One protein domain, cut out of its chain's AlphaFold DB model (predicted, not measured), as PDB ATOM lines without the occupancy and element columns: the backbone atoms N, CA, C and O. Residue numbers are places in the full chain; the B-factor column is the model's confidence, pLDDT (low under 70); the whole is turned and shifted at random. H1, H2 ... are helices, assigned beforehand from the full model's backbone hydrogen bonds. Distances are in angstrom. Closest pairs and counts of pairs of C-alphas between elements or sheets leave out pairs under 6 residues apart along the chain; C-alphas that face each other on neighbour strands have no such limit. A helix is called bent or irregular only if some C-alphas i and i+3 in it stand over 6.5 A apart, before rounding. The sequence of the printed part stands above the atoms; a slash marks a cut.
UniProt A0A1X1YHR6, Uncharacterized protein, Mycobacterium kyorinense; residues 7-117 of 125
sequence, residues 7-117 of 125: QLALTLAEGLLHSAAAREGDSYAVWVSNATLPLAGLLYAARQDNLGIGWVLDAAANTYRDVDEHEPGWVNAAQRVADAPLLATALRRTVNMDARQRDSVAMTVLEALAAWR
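This is residues 7 to 117 of the 125 residues of an uncharacterized protein of Mycobacterium kyorinense (UniProt A0A1X1YHR6). A kinked helix, H2, runs through the middle of a compact, all-helix domain, with H1 folded back along one side of it as a helical hairpin. H3, H4 and H5 pack on the second half of H2, while H6 crosses H2 close to its kink; the long link of residues 62 to 73 loops from H3 to H4. The printed part has 111 residues with six named helices, H1 to H6 in order along the chain, and no named strand. The radius of gyration of the C-alphas is 12.5 A, and the rounded outline spans 36 by 28 by 25 A.

H1, residues 7 to 24, begins with C-alpha 7 at (196.101, 186.378, 175.594) and is 25.5 A long. H2, residues 26 to 48, measures 33.5 A and has a kink of 64 degrees near residue 34; it is irregular, with C-alphas 30 and 33 at 7.2 A. Its last C-alpha, 48, is at (182.676, 186.501, 179.310). H3 is residues 52 to 61, 15.1 A, and H4 is residues 74 to 80, 9.9 A. H5, residues 85 to 95, measures 15.4 A. H6, residues 99 to 112, is 20.0 A long and ends with C-alpha 112 at (192.475, 168.917, 173.996).

H2 is the hub, touching the five other helices. H1 touches it in a hairpin, opposite ways at a shallow tilt of 34 degrees, only just short of steep; the closest C-alphas, of Ala 9 and Ala 40, are 4.6 A apart. H5 touches residues 37 to 41 of H2 at a steep tilt of 57 degrees, closest at the C-alphas of Gly 41 and Leu 87, 4.9 A. H6 is about perpendicular to H2, at 73 degrees, with the C-alphas of Ala 35 and Val 105 closest at 5.4 A. H4 and H5 form a hairpin at a shallow tilt of 22 degrees, with the C-alphas of Ala 78 and Ala 88 closest at 4.3 A. H3 and H4, also a hairpin, only just touch, with 3 pairs of C-alphas within 8 A; the closest, of Ala 59 and Trp 74, are 6.1 A apart. H1 stays apart from H3, H4 and H5. Every O i to N i+4 pair is within hydrogen-bond range in H4, H5 and H6; the figures are 13 of 14 in H1, 13 of 19 in H2 and 5 of 6 in H3.

The two C-alphas farthest apart, of Asp 26 and Glu 69, are 36.1 A from each other. The link from H3 to H4 is long, at 12 residues; the other four are tight. The printed part has no cut, its mean pLDDT is 94.1, and no printed residue is under 70.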
ATOM      1  N   GLN A   7     194.739 186.912 175.536       93.81
ATOM      2  CA  GLN A   7     196.101 186.378 175.594       93.81
ATOM      3  C   GLN A   7     196.199 185.189 176.548       93.81
ATOM      4  O   GLN A   7     196.797 184.177 176.197       93.81
ATOM      5  N   LEU A   8     195.573 185.269 177.728       94.75
ATOM      6  CA  LEU A   8     195.533 184.128 178.640       94.75
ATOM      7  C   LEU A   8     194.764 182.959 178.012       94.75
ATOM      8  O   LEU A   8     195.158 181.811 178.186       94.75
ATOM      9  N   ALA A   9     193.702 183.236 177.252       95.69
ATOM     10  CA  ALA A   9     192.939 182.199 176.559       95.69
ATOM     11  C   ALA A   9     193.794 181.489 175.509       95.69
ATOM     12  O   ALA A   9     193.741 180.265 175.406       95.69
ATOM     13  N   LEU A  10     194.625 182.250 174.794       96.94
ATOM     14  CA  LEU A  10     195.599 181.719 173.849       96.94
ATOM     15  C   LEU A  10     196.629 180.821 174.537       96.94
ATOM     16  O   LEU A  10     196.774 179.668 174.146       96.94
ATOM     17  N   THR A  11     197.271 181.297 175.606       97.00
ATOM     18  CA  THR A  11     198.260 180.501 176.349       97.00
ATOM     19  C   THR A  11     197.658 179.215 176.917       97.00
ATOM     20  O   THR A  11     198.287 178.158 176.870       97.00
ATOM     21  N   LEU A  12     196.422 179.270 177.431       96.00
ATOM     22  CA  LEU A  12     195.723 178.068 177.888       96.00
ATOM     23  C   LEU A  12     195.449 177.105 176.726       96.00
ATOM     24  O   LEU A  12     195.719 175.914 176.859       96.00
ATOM     25  N   ALA A  13     194.953 177.602 175.592       97.38
ATOM     26  CA  ALA A  13     194.688 176.779 174.415       97.38
ATOM     27  C   ALA A  13     195.958 176.083 173.900       97.38
ATOM     28  O   ALA A  13     195.931 174.883 173.637       97.38
ATOM     29  N   GLU A  14     197.077 176.806 173.817       96.94
ATOM     30  CA  GLU A  14     198.383 176.257 173.436       96.94
ATOM     31  C   GLU A  14     198.818 175.132 174.380       96.94
ATOM     32  O   GLU A  14     199.171 174.046 173.922       96.94
ATOM     33  N   GLY A  15     198.735 175.355 175.696       96.12
ATOM     34  CA  GLY A  15     199.100 174.349 176.694       96.12
ATOM     35  C   GLY A  15     198.242 173.082 176.612       96.12
ATOM     36  O   GLY A  15     198.775 171.969 176.684       96.12
ATOM     37  N   LEU A  16     196.929 173.232 176.412       96.25
ATOM     38  CA  LEU A  16     195.997 172.110 176.254       96.25
ATOM     39  C   LEU A  16     196.291 171.310 174.983       96.25
ATOM     40  O   LEU A  16     196.427 170.087 175.033       96.25
ATOM     41  N   LEU A  17     196.444 171.997 173.851       96.38
ATOM     42  CA  LEU A  17     196.711 171.357 172.566       96.38
ATOM     43  C   LEU A  17     198.072 170.665 172.544       96.38
ATOM     44  O   LEU A  17     198.172 169.565 172.011       96.38
ATOM     45  N   HIS A  18     199.103 171.266 173.141       94.25
ATOM     46  CA  HIS A  18     200.433 170.664 173.210       94.25
ATOM     47  C   HIS A  18     200.434 169.402 174.082       94.25
ATOM     48  O   HIS A  18     201.017 168.382 173.714       94.25
ATOM     49  N   SER A  19     199.710 169.444 175.204       93.19
ATOM     50  CA  SER A  19     199.538 168.291 176.095       93.19
ATOM     51  C   SER A  19     198.793 167.141 175.409       93.19
ATOM     52  O   SER A  19     199.162 165.979 175.574       93.19
ATOM     53  N   ALA A  20     197.771 167.447 174.608       92.69
ATOM     54  CA  ALA A  20     197.069 166.453 173.800       92.69
ATOM     55  C   ALA A  20     197.923 165.936 172.629       92.69
ATOM     56  O   ALA A  20     197.935 164.737 172.378       92.69
ATOM     57  N   ALA A  21     198.722 166.782 171.974       90.88
ATOM     58  CA  ALA A  21     199.629 166.346 170.908       90.88
ATOM     59  C   ALA A  21     200.660 165.324 171.402       90.88
ATOM     60  O   ALA A  21     200.908 164.327 170.726       90.88
ATOM     61  N   ALA A  22     201.195 165.524 172.610       89.38
ATOM     62  CA  ALA A  22     202.098 164.569 173.248       89.38
ATOM     63  C   ALA A  22     201.448 163.194 173.516       89.38
ATOM     64  O   ALA A  22     202.162 162.208 173.684       89.38
ATOM     65  N   ARG A  23     200.110 163.119 173.560       89.31
ATOM     66  CA  ARG A  23     199.343 161.881 173.764       89.31
ATOM     67  C   ARG A  23     198.908 161.215 172.457       89.31
ATOM     68  O   ARG A  23     198.982 159.996 172.360       89.31
ATOM     69  N   GLU A  24     198.436 161.998 171.488       88.94
ATOM     70  CA  GLU A  24     197.765 161.497 170.275       88.94
ATOM     71  C   GLU A  24     198.723 161.269 169.083       88.94
ATOM     72  O   GLU A  24     198.411 160.501 168.172       88.94
ATOM     73  N   GLY A  25     199.901 161.909 169.067       85.06
ATOM     74  CA  GLY A  25     200.923 161.733 168.025       85.06
ATOM     75  C   GLY A  25     200.757 162.612 166.771       85.06
ATOM     76  O   GLY A  25     199.980 163.568 166.736       85.06
ATOM     77  N   ASP A  26     201.517 162.305 165.713       83.50
ATOM     78  CA  ASP A  26     201.751 163.216 164.574       83.50
ATOM     79  C   ASP A  26     200.488 163.612 163.793       83.50
ATOM     80  O   ASP A  26     200.357 164.755 163.351       83.50
ATOM     81  N   SER A  27     199.527 162.695 163.642       81.69
ATOM     82  CA  SER A  27     198.281 162.973 162.903       81.69
ATOM     83  C   SER A  27     197.428 164.049 163.582       81.69
ATOM     84  O   SER A  27     196.744 164.818 162.906       81.69
ATOM     85  N   TYR A  28     197.496 164.132 164.911       88.69
ATOM     86  CA  TYR A  28     196.855 165.186 165.687       88.69
ATOM     87  C   TYR A  28     197.617 166.513 165.560       88.69
ATOM     88  O   TYR A  28     197.010 167.569 165.370       88.69
ATOM     89  N   ALA A  29     198.954 166.458 165.612       87.50
ATOM     90  CA  ALA A  29     199.820 167.637 165.589       87.50
ATOM     91  C   ALA A  29     199.627 168.511 164.334       87.50
ATOM     92  O   ALA A  29     199.712 169.736 164.425       87.50
ATOM     93  N   VAL A  30     199.284 167.911 163.187       93.06
ATOM     94  CA  VAL A  30     198.994 168.626 161.924       93.06
ATOM     95  C   VAL A  30     197.864 169.656 162.070       93.06
ATOM     96  O   VAL A  30     197.875 170.691 161.401       93.06
ATOM     97  N   TRP A  31     196.896 169.411 162.955       95.25
ATOM     98  CA  TRP A  31     195.720 170.270 163.121       95.25
ATOM     99  C   TRP A  31     195.850 171.294 164.249       95.25
ATOM    100  O   TRP A  31     195.069 172.246 164.282       95.25
ATOM    101  N   VAL A  32     196.855 171.162 165.124       95.12
ATOM    102  CA  VAL A  32     197.049 172.027 166.303       95.12
ATOM    103  C   VAL A  32     197.052 173.505 165.922       95.12
ATOM    104  O   VAL A  32     196.285 174.276 166.491       95.12
ATOM    105  N   SER A  33     197.807 173.898 164.892       93.75
ATOM    106  CA  SER A  33     197.878 175.298 164.444       93.75
ATOM    107  C   SER A  33     196.523 175.876 164.017       93.75
ATOM    108  O   SER A  33     196.278 177.068 164.194       93.75
ATOM    109  N   ASN A  34     195.628 175.043 163.473       96.50
ATOM    110  CA  ASN A  34     194.276 175.451 163.085       96.50
ATOM    111  C   ASN A  34     193.289 175.427 164.265       96.50
ATOM    112  O   ASN A  34     192.253 176.086 164.201       96.50
ATOM    113  N   ALA A  35     193.602 174.694 165.337       97.81
ATOM    114  CA  ALA A  35     192.763 174.536 166.523       97.81
ATOM    115  C   ALA A  35     193.070 175.551 167.638       97.81
ATOM    116  O   ALA A  35     192.176 175.869 168.423       97.81
ATOM    117  N   THR A  36     194.287 176.107 167.693       98.38
ATOM    118  CA  THR A  36     194.732 177.008 168.773       98.38
ATOM    119  C   THR A  36     193.854 178.239 168.948       98.38
ATOM    120  O   THR A  36     193.300 178.456 170.027       98.38
ATOM    121  N   LEU A  37     193.701 179.056 167.902       98.12
ATOM    122  CA  LEU A  37     192.922 180.293 168.007       98.12
ATOM    123  C   LEU A  37     191.425 180.034 168.245       98.12
ATOM    124  O   LEU A  37     190.841 180.740 169.069       98.12
ATOM    125  N   PRO A  38     190.785 179.037 167.603       98.12
ATOM    126  CA  PRO A  38     189.409 178.705 167.939       98.12
ATOM    127  C   PRO A  38     189.211 178.210 169.371       98.12
ATOM    128  O   PRO A  38     188.300 178.693 170.037       98.12
ATOM    129  N   LEU A  39     190.070 177.320 169.886       98.44
ATOM    130  CA  LEU A  39     189.982 176.871 171.280       98.44
ATOM    131  C   LEU A  39     190.131 178.054 172.248       98.44
ATOM    132  O   LEU A  39     189.349 178.180 173.189       98.44
ATOM    133  N   ALA A  40     191.071 178.964 171.984       98.19
ATOM    134  CA  ALA A  40     191.204 180.201 172.750       98.19
ATOM    135  C   ALA A  40     189.919 181.048 172.697       98.19
ATOM    136  O   ALA A  40     189.461 181.542 173.726       98.19
ATOM    137  N   GLY A  41     189.301 181.167 171.520       97.81
ATOM    138  CA  GLY A  41     188.017 181.843 171.339       97.81
ATOM    139  C   GLY A  41     186.888 181.229 172.167       97.81
ATOM    140  O   GLY A  41     186.171 181.962 172.844       97.81
ATOM    141  N   LEU A  42     186.761 179.899 172.182       97.62
ATOM    142  CA  LEU A  42     185.754 179.195 172.987       97.62
ATOM    143  C   LEU A  42     185.980 179.391 174.494       97.62
ATOM    144  O   LEU A  42     185.037 179.677 175.232       97.62
ATOM    145  N   LEU A  43     187.232 179.288 174.954       97.19
ATOM    146  CA  LEU A  43     187.598 179.497 176.358       97.19
ATOM    147  C   LEU A  43     187.330 180.937 176.816       97.19
ATOM    148  O   LEU A  43     186.859 181.151 177.935       97.19
ATOM    149  N   TYR A  44     187.625 181.918 175.959       96.69
ATOM    150  CA  TYR A  44     187.363 183.327 176.242       96.69
ATOM    151  C   TYR A  44     185.858 183.628 176.237       96.69
ATOM    152  O   TYR A  44     185.373 184.272 177.165       96.69
ATOM    153  N   ALA A  45     185.098 183.085 175.277       95.44
ATOM    154  CA  ALA A  45     183.639 183.220 175.219       95.44
ATOM    155  C   ALA A  45     182.965 182.687 176.492       95.44
ATOM    156  O   ALA A  45     182.174 183.384 177.121       95.44
ATOM    157  N   ALA A  46     183.344 181.481 176.929       95.06
ATOM    158  CA  ALA A  46     182.821 180.897 178.160       95.06
ATOM    159  C   ALA A  46     183.148 181.733 179.405       95.06
ATOM    160  O   ALA A  46     182.395 181.708 180.381       95.06
ATOM    161  N   ARG A  47     184.261 182.479 179.400       91.06
ATOM    162  CA  ARG A  47     184.603 183.377 180.504       91.06
ATOM    163  C   ARG A  47     183.729 184.628 180.534       91.06
ATOM    164  O   ARG A  47     183.361 185.019 181.642       91.06
ATOM    165  N   GLN A  48     183.452 185.252 179.387       87.38
ATOM    166  CA  GLN A  48     182.676 186.501 179.310       87.38
ATOM    167  C   GLN A  48     181.327 186.360 180.024       87.38
ATOM    168  O   GLN A  48     180.987 187.180 180.874       87.38
ATOM    169  N   ASP A  49     180.657 185.230 179.797       86.31
ATOM    170  CA  ASP A  49     179.309 184.966 180.306       86.31
ATOM    171  C   ASP A  49     179.284 183.957 181.481       86.31
ATOM    172  O   ASP A  49     178.227 183.474 181.873       86.31
ATOM    173  N   ASN A  50     180.446 183.612 182.060       89.88
ATOM    174  CA  ASN A  50     180.598 182.612 183.137       89.88
ATOM    175  C   ASN A  50     179.937 181.239 182.848       89.88
ATOM    176  O   ASN A  50     179.398 180.599 183.749       89.88
ATOM    177  N   LEU A  51     180.020 180.758 181.606       90.88
ATOM    178  CA  LEU A  51     179.308 179.566 181.114       90.88
ATOM    179  C   LEU A  51     179.953 178.233 181.538       90.88
ATOM    180  O   LEU A  51     179.332 177.174 181.457       90.88
ATOM    181  N   GLY A  52     181.201 178.268 182.010       92.12
ATOM    182  CA  GLY A  52     181.909 177.078 182.486       92.12
ATOM    183  C   GLY A  52     182.449 176.173 181.371       92.12
ATOM    184  O   GLY A  52     182.311 176.446 180.182       92.12
ATOM    185  N   ILE A  53     183.110 175.078 181.767       93.56
ATOM    186  CA  ILE A  53     183.767 174.145 180.834       93.56
ATOM    187  C   ILE A  53     182.778 173.246 180.077       93.56
ATOM    188  O   ILE A  53     183.073 172.838 178.959       93.56
ATOM    189  N   GLY A  54     181.598 172.979 180.650       94.19
ATOM    190  CA  GLY A  54     180.535 172.226 179.972       94.19
ATOM    191  C   GLY A  54     180.100 172.921 178.683       94.19
ATOM    192  O   GLY A  54     180.121 172.310 177.622       94.19
ATOM    193  N   TRP A  55     179.876 174.237 178.748       95.44
ATOM    194  CA  TRP A  55     179.562 175.034 177.565       95.44
ATOM    195  C   TRP A  55     180.673 174.988 176.508       95.44
ATOM    196  O   TRP A  55     180.386 174.937 175.320       95.44
ATOM    197  N   VAL A  56     181.950 174.971 176.916       96.69
ATOM    198  CA  VAL A  56     183.084 174.874 175.975       96.69
ATOM    199  C   VAL A  56     183.081 173.531 175.242       96.69
ATOM    200  O   VAL A  56     183.359 173.508 174.047       96.69
ATOM    201  N   LEU A  57     182.763 172.428 175.930       95.94
ATOM    202  CA  LEU A  57     182.654 171.098 175.320       95.94
ATOM    203  C   LEU A  57     181.513 171.045 174.298       95.94
ATOM    204  O   LEU A  57     181.727 170.598 173.170       95.94
ATOM    205  N   ASP A  58     180.337 171.549 174.676       96.00
ATOM    206  CA  ASP A  58     179.170 171.599 173.794       96.00
ATOM    207  C   ASP A  58     179.441 172.504 172.584       96.00
ATOM    208  O   ASP A  58     179.198 172.124 171.438       96.00
ATOM    209  N   ALA A  59     180.043 173.673 172.819       96.81
ATOM    210  CA  ALA A  59     180.404 174.599 171.759       96.81
ATOM    211  C   ALA A  59     181.456 174.003 170.821       96.81
ATOM    212  O   ALA A  59     181.324 174.142 169.611       96.81
ATOM    213  N   ALA A  60     182.471 173.306 171.343       97.00
ATOM    214  CA  ALA A  60     183.489 172.648 170.528       97.00
ATOM    215  C   ALA A  60     182.879 171.613 169.568       97.00
ATOM    216  O   ALA A  60     183.326 171.522 168.424       97.00
ATOM    217  N   ALA A  61     181.838 170.896 170.003       95.38
ATOM    218  CA  ALA A  61     181.118 169.922 169.187       95.38
ATOM    219  C   ALA A  61     180.147 170.557 168.168       95.38
ATOM    220  O   ALA A  61     179.836 169.930 167.154       95.38
ATOM    221  N   ASN A  62     179.693 171.794 168.390       95.69
ATOM    222  CA  ASN A  62     178.722 172.468 167.528       95.69
ATOM    223  C   ASN A  62     179.378 173.429 166.520       95.69
ATOM    224  O   ASN A  62     179.523 174.633 166.756       95.69
ATOM    225  N   THR A  63     179.738 172.894 165.352       92.50
ATOM    226  CA  THR A  63     180.330 173.669 164.243       92.50
ATOM    227  C   THR A  63     179.315 174.145 163.195       92.50
ATOM    228  O   THR A  63     179.711 174.619 162.123       92.50
ATOM    229  N   TYR A  64     178.014 174.015 163.473       89.50
ATOM    230  CA  TYR A  64     176.958 174.380 162.533       89.50
ATOM    231  C   TYR A  64     176.874 175.899 162.332       89.50
ATOM    232  O   TYR A  64     177.238 176.695 163.199       89.50
ATOM    233  N   ARG A  65     176.432 176.302 161.133       86.12
ATOM    234  CA  ARG A  65     176.265 177.716 160.757       86.12
ATOM    235  C   ARG A  65     174.952 178.297 161.262       86.12
ATOM    236  O   ARG A  65     174.933 179.446 161.688       86.12
ATOM    237  N   ASP A  66     173.905 177.484 161.210       84.38
ATOM    238  CA  ASP A  66     172.553 177.854 161.602       84.38
ATOM    239  C   ASP A  66     172.291 177.263 162.987       84.38
ATOM    240  O   ASP A  66     172.007 176.073 163.122       84.38
ATOM    241  N   VAL A  67     172.478 178.088 164.014       83.12
ATOM    242  CA  VAL A  67     172.286 177.734 165.426       83.12
ATOM    243  C   VAL A  67     171.441 178.809 166.097       83.12
ATOM    244  O   VAL A  67     171.514 179.980 165.716       83.12
ATOM    245  N   ASP A  68     170.641 178.416 167.085       89.44
ATOM    246  CA  ASP A  68     169.933 179.365 167.947       89.44
ATOM    247  C   ASP A  68     170.952 180.253 168.683       89.44
ATOM    248  O   ASP A  68     172.013 179.772 169.070       89.44
ATOM    249  N   GLU A  69     170.668 181.542 168.882       82.44
ATOM    250  CA  GLU A  69     171.600 182.524 169.470       82.44
ATOM    251  C   GLU A  69     172.075 182.184 170.900       82.44
ATOM    252  O   GLU A  69     173.134 182.641 171.367       82.44
ATOM    253  N   HIS A  70     171.317 181.340 171.600       84.38
ATOM    254  CA  HIS A  70     171.625 180.887 172.950       84.38
ATOM    255  C   HIS A  70     172.410 179.572 172.991       84.38
ATOM    256  O   HIS A  70     172.967 179.235 174.039       84.38
ATOM    257  N   GLU A  71     172.518 178.848 171.875       91.75
ATOM    258  CA  GLU A  71     173.209 177.563 171.853       91.75
ATOM    259  C   GLU A  71     174.740 177.711 171.946       91.75
ATOM    260  O   GLU A  71     175.336 178.627 171.365       91.75
ATOM    261  N   PRO A  72     175.430 176.798 172.651       95.50
ATOM    262  CA  PRO A  72     176.878 176.688 172.563       95.50
ATOM    263  C   PRO A  72     177.287 176.368 171.124       95.50
ATOM    264  O   PRO A  72     176.776 175.421 170.535       95.50
ATOM    265  N   GLY A  73     178.220 177.125 170.550       96.12
ATOM    266  CA  GLY A  73     178.694 176.871 169.190       96.12
ATOM    267  C   GLY A  73     179.686 177.907 168.694       96.12
ATOM    268  O   GLY A  73     179.843 178.980 169.277       96.12
ATOM    269  N   TRP A  74     180.368 177.596 167.597       97.50
ATOM    270  CA  TRP A  74     181.477 178.412 167.091       97.50
ATOM    271  C   TRP A  74     181.005 179.773 166.565       97.50
ATOM    272  O   TRP A  74     181.678 180.784 166.769       97.50
ATOM    273  N   VAL A  75     179.829 179.816 165.928       96.50
ATOM    274  CA  VAL A  75     179.193 181.060 165.457       96.50
ATOM    275  C   VAL A  75     178.876 181.980 166.634       96.50
ATOM    276  O   VAL A  75     179.289 183.140 166.655       96.50
ATOM    277  N   ASN A  76     178.217 181.434 167.650       95.69
ATOM    278  CA  ASN A  76     177.789 182.148 168.848       95.69
ATOM    279  C   ASN A  76     178.959 182.562 169.747       95.69
ATOM    280  O   ASN A  76     178.949 183.653 170.323       95.69
ATOM    281  N   ALA A  77     180.010 181.744 169.815       96.62
ATOM    282  CA  ALA A  77     181.271 182.115 170.444       96.62
ATOM    283  C   ALA A  77     181.911 183.313 169.730       96.62
ATOM    284  O   ALA A  77     182.357 184.247 170.389       96.62
ATOM    285  N   ALA A  78     181.903 183.332 168.391       96.75
ATOM    286  CA  ALA A  78     182.494 184.419 167.611       96.75
ATOM    287  C   ALA A  78     181.773 185.761 167.804       96.75
ATOM    288  O   ALA A  78     182.388 186.812 167.627       96.75
ATOM    289  N   GLN A  79     180.479 185.735 168.126       94.69
ATOM    290  CA  GLN A  79     179.714 186.930 168.486       94.69
ATOM    291  C   GLN A  79     180.076 187.419 169.895       94.69
ATOM    292  O   GLN A  79     180.319 188.608 170.079       94.69
ATOM    293  N   ARG A  80     180.187 186.500 170.863       94.69
ATOM    294  CA  ARG A  80     180.545 186.804 172.263       94.69
ATOM    295  C   ARG A  80     181.940 187.402 172.422       94.69
ATOM    296  O   ARG A  80     182.158 188.187 173.333       94.69
ATOM    297  N   VAL A  81     182.867 187.055 171.530       95.44
ATOM    298  CA  VAL A  81     184.261 187.543 171.554       95.44
ATOM    299  C   VAL A  81     184.541 188.597 170.484       95.44
ATOM    300  O   VAL A  81     185.661 188.708 169.982       95.44
ATOM    301  N   ALA A  82     183.523 189.363 170.077       94.50
ATOM    302  CA  ALA A  82     183.669 190.408 169.061       94.50
ATOM    303  C   ALA A  82     184.681 191.508 169.456       94.50
ATOM    304  O   ALA A  82     185.258 192.151 168.578       94.50
ATOM    305  N   ASP A  83     184.937 191.681 170.754       94.62
ATOM    306  CA  ASP A  83     185.981 192.532 171.337       94.62
ATOM    307  C   ASP A  83     187.412 192.002 171.104       94.62
ATOM    308  O   ASP A  83     188.383 192.744 171.257       94.62
ATOM    309  N   ALA A  84     187.558 190.743 170.678       96.25
ATOM    310  CA  ALA A  84     188.815 190.093 170.321       96.25
ATOM    311  C   ALA A  84     188.815 189.653 168.836       96.25
ATOM    312  O   ALA A  84     188.645 188.464 168.534       96.25
ATOM    313  N   PRO A  85     189.067 190.572 167.874       96.50
ATOM    314  CA  PRO A  85     188.885 190.317 166.440       96.50
ATOM    315  C   PRO A  85     189.640 189.104 165.892       96.50
ATOM    316  O   PRO A  85     189.139 188.421 164.999       96.50
ATOM    317  N   LEU A  86     190.831 188.812 166.425       96.69
ATOM    318  CA  LEU A  86     191.620 187.644 166.028       96.69
ATOM    319  C   LEU A  86     190.896 186.329 166.366       96.69
ATOM    320  O   LEU A  86     190.810 185.444 165.515       96.69
ATOM    321  N   LEU A  87     190.339 186.225 167.576       97.44
ATOM    322  CA  LEU A  87     189.617 185.040 168.043       97.44
ATOM    323  C   LEU A  87     188.277 184.896 167.316       97.44
ATOM    324  O   LEU A  87     187.969 183.827 166.791       97.44
ATOM    325  N   ALA A  88     187.526 185.996 167.195       97.62
ATOM    326  CA  ALA A  88     186.269 186.019 166.451       97.62
ATOM    327  C   ALA A  88     186.469 185.606 164.982       97.62
ATOM    328  O   ALA A  88     185.699 184.815 164.435       97.62
ATOM    329  N   THR A  89     187.534 186.099 164.340       97.88
ATOM    330  CA  THR A  89     187.874 185.741 162.957       97.88
ATOM    331  C   THR A  89     188.262 184.274 162.834       97.88
ATOM    332  O   THR A  89     187.840 183.622 161.882       97.88
ATOM    333  N   ALA A  90     189.043 183.738 163.775       97.88
ATOM    334  CA  ALA A  90     189.439 182.333 163.757       97.88
ATOM    335  C   ALA A  90     188.221 181.400 163.838       97.88
ATOM    336  O   ALA A  90     188.073 180.524 162.989       97.88
ATOM    337  N   LEU A  91     187.300 181.655 164.774       98.00
ATOM    338  CA  LEU A  91     186.053 180.896 164.907       98.00
ATOM    339  C   LEU A  91     185.219 180.935 163.616       98.00
ATOM    340  O   LEU A  91     184.824 179.892 163.094       98.00
ATOM    341  N   ARG A  92     185.020 182.131 163.038       97.25
ATOM    342  CA  ARG A  92     184.292 182.295 161.766       97.25
ATOM    343  C   ARG A  92     184.979 181.579 160.608       97.25
ATOM    344  O   ARG A  92     184.297 181.006 159.763       97.25
ATOM    345  N   ARG A  93     186.312 181.612 160.531       96.31
ATOM    346  CA  ARG A  93     187.067 180.916 159.478       96.31
ATOM    347  C   ARG A  93     186.886 179.411 159.573       96.31
ATOM    348  O   ARG A  93     186.634 178.795 158.544       96.31
ATOM    349  N   THR A  94     186.942 178.833 160.770       96.75
ATOM    350  CA  THR A  94     186.776 177.384 160.925       96.75
ATOM    351  C   THR A  94     185.373 176.914 160.557       96.75
ATOM    352  O   THR A  94     185.235 175.931 159.837       96.75
ATOM    353  N   VAL A  95     184.326 177.657 160.932       96.31
ATOM    354  CA  VAL A  95     182.945 177.373 160.487       96.31
ATOM    355  C   VAL A  95     182.817 177.398 158.951       96.31
ATOM    356  O   VAL A  95     181.980 176.701 158.363       96.31
ATOM    357  N   ASN A  96     183.669 178.185 158.288       96.19
ATOM    358  CA  ASN A  96     183.712 178.323 156.837       96.19
ATOM    359  C   ASN A  96     184.651 177.347 156.110       96.19
ATOM    360  O   ASN A  96     184.677 177.366 154.879       96.19
ATOM    361  N   MET A  97     185.384 176.493 156.827       96.19
ATOM    362  CA  MET A  97     186.215 175.451 156.216       96.19
ATOM    363  C   MET A  97     185.367 174.394 155.496       96.19
ATOM    364  O   MET A  97     184.172 174.234 155.772       96.19
ATOM    365  N   ASP A  98     186.012 173.640 154.600       96.81
ATOM    366  CA  ASP A  98     185.450 172.386 154.097       96.81
ATOM    367  C   ASP A  98     185.103 171.451 155.267       96.81
ATOM    368  O   ASP A  98     185.800 171.437 156.288       96.81
ATOM    369  N   ALA A  99     184.038 170.660 155.111       95.25
ATOM    370  CA  ALA A  99     183.497 169.824 156.177       95.25
ATOM    371  C   ALA A  99     184.565 168.926 156.815       95.25
ATOM    372  O   ALA A  99     184.686 168.899 158.036       95.25
ATOM    373  N   ARG A 100     185.422 168.280 156.014       95.69
ATOM    374  CA  ARG A 100     186.449 167.371 156.542       95.69
ATOM    375  C   ARG A 100     187.504 168.109 157.366       95.69
ATOM    376  O   ARG A 100     187.968 167.596 158.385       95.69
ATOM    377  N   GLN A 101     187.912 169.293 156.914       96.19
ATOM    378  CA  GLN A 101     188.892 170.110 157.631       96.19
ATOM    379  C   GLN A 101     188.301 170.630 158.940       96.19
ATOM    380  O   GLN A 101     188.929 170.502 159.987       96.19
ATOM    381  N   ARG A 102     187.071 171.150 158.889       97.06
ATOM    382  CA  ARG A 102     186.335 171.629 160.061       97.06
ATOM    383  C   ARG A 102     186.182 170.535 161.113       97.06
ATOM    384  O   ARG A 102     186.486 170.781 162.275       97.06
ATOM    385  N   ASP A 103     185.779 169.336 160.700       96.50
ATOM    386  CA  ASP A 103     185.600 168.191 161.596       96.50
ATOM    387  C   ASP A 103     186.935 167.764 162.224       96.50
ATOM    388  O   ASP A 103     186.991 167.459 163.414       96.50
ATOM    389  N   SER A 104     188.033 167.819 161.459       96.94
ATOM    390  CA  SER A 104     189.373 167.525 161.983       96.94
ATOM    391  C   SER A 104     189.796 168.545 163.043       96.94
ATOM    392  O   SER A 104     190.249 168.162 164.116       96.94
ATOM    393  N   VAL A 105     189.581 169.840 162.787       97.75
ATOM    394  CA  VAL A 105     189.878 170.904 163.758       97.75
ATOM    395  C   VAL A 105     189.002 170.773 165.008       97.75
ATOM    396  O   VAL A 105     189.514 170.880 166.120       97.75
ATOM    397  N   ALA A 106     187.703 170.508 164.852       97.38
ATOM    398  CA  ALA A 106     186.788 170.313 165.975       97.38
ATOM    399  C   ALA A 106     187.189 169.110 166.833       97.38
ATOM    400  O   ALA A 106     187.230 169.216 168.058       97.38
ATOM    401  N   MET A 107     187.567 167.995 166.202       96.38
ATOM    402  CA  MET A 107     188.081 166.822 166.903       96.38
ATOM    403  C   MET A 107     189.364 167.150 167.675       96.38
ATOM    404  O   MET A 107     189.485 166.788 168.840       96.38
ATOM    405  N   THR A 108     190.290 167.905 167.080       97.62
ATOM    406  CA  THR A 108     191.511 168.354 167.764       97.62
ATOM    407  C   THR A 108     191.203 169.196 169.006       97.62
ATOM    408  O   THR A 108     191.760 168.950 170.072       97.62
ATOM    409  N   VAL A 109     190.276 170.154 168.904       97.88
ATOM    410  CA  VAL A 109     189.809 170.950 170.055       97.88
ATOM    411  C   VAL A 109     189.205 170.049 171.134       97.88
ATOM    412  O   VAL A 109     189.499 170.199 172.317       97.88
ATOM    413  N   LEU A 110     188.371 169.097 170.731       96.12
ATOM    414  CA  LEU A 110     187.683 168.182 171.629       96.12
ATOM    415  C   LEU A 110     188.630 167.229 172.378       96.12
ATOM    416  O   LEU A 110     188.424 166.981 173.566       96.12
ATOM    417  N   GLU A 111     189.675 166.727 171.724       95.38
ATOM    418  CA  GLU A 111     190.704 165.903 172.369       95.38
ATOM    419  C   GLU A 111     191.580 166.722 173.333       95.38
ATOM    420  O   GLU A 111     191.929 166.242 174.413       95.38
ATOM    421  N   ALA A 112     191.838 168.002 173.039       96.25
ATOM    422  CA  ALA A 112     192.475 168.917 173.996       96.25
ATOM    423  C   ALA A 112     191.644 169.125 175.277       96.25
ATOM    424  O   ALA A 112     192.184 169.449 176.337       96.25
ATOM    425  N   LEU A 113     190.329 168.917 175.189       95.69
ATOM    426  CA  LEU A 113     189.377 169.034 176.291       95.69
ATOM    427  C   LEU A 113     189.034 167.678 176.938       95.69
ATOM    428  O   LEU A 113     188.160 167.617 177.806       95.69
ATOM    429  N   ALA A 114     189.711 166.587 176.560       92.31
ATOM    430  CA  ALA A 114     189.337 165.232 176.971       92.31
ATOM    431  C   ALA A 114     189.283 165.031 178.498       92.31
ATOM    432  O   ALA A 114     188.450 164.266 178.977       92.31
ATOM    433  N   ALA A 115     190.102 165.753 179.271       88.62
ATOM    434  CA  ALA A 115     190.123 165.673 180.736       88.62
ATOM    435  C   ALA A 115     188.806 166.105 181.415       88.62
ATOM    436  O   ALA A 115     188.582 165.769 182.575       88.62
ATOM    437  N   TRP A 116     187.943 166.843 180.710       90.88
ATOM    438  CA  TRP A 116     186.643 167.299 181.216       90.88
ATOM    439  C   TRP A 116     185.462 166.510 180.654       90.88
ATOM    440  O   TRP A 116     184.321 166.767 181.041       90.88
ATOM    441  N   ARG A 117     185.704 165.548 179.758       85.06
ATOM    442  CA  ARG A 117     184.649 164.640 179.307       85.06
ATOM    443  C   ARG A 117     184.281 163.707 180.468       85.06
ATOM    444  O   ARG A 117     185.186 163.176 181.112       85.06
TER     445      ARG A 117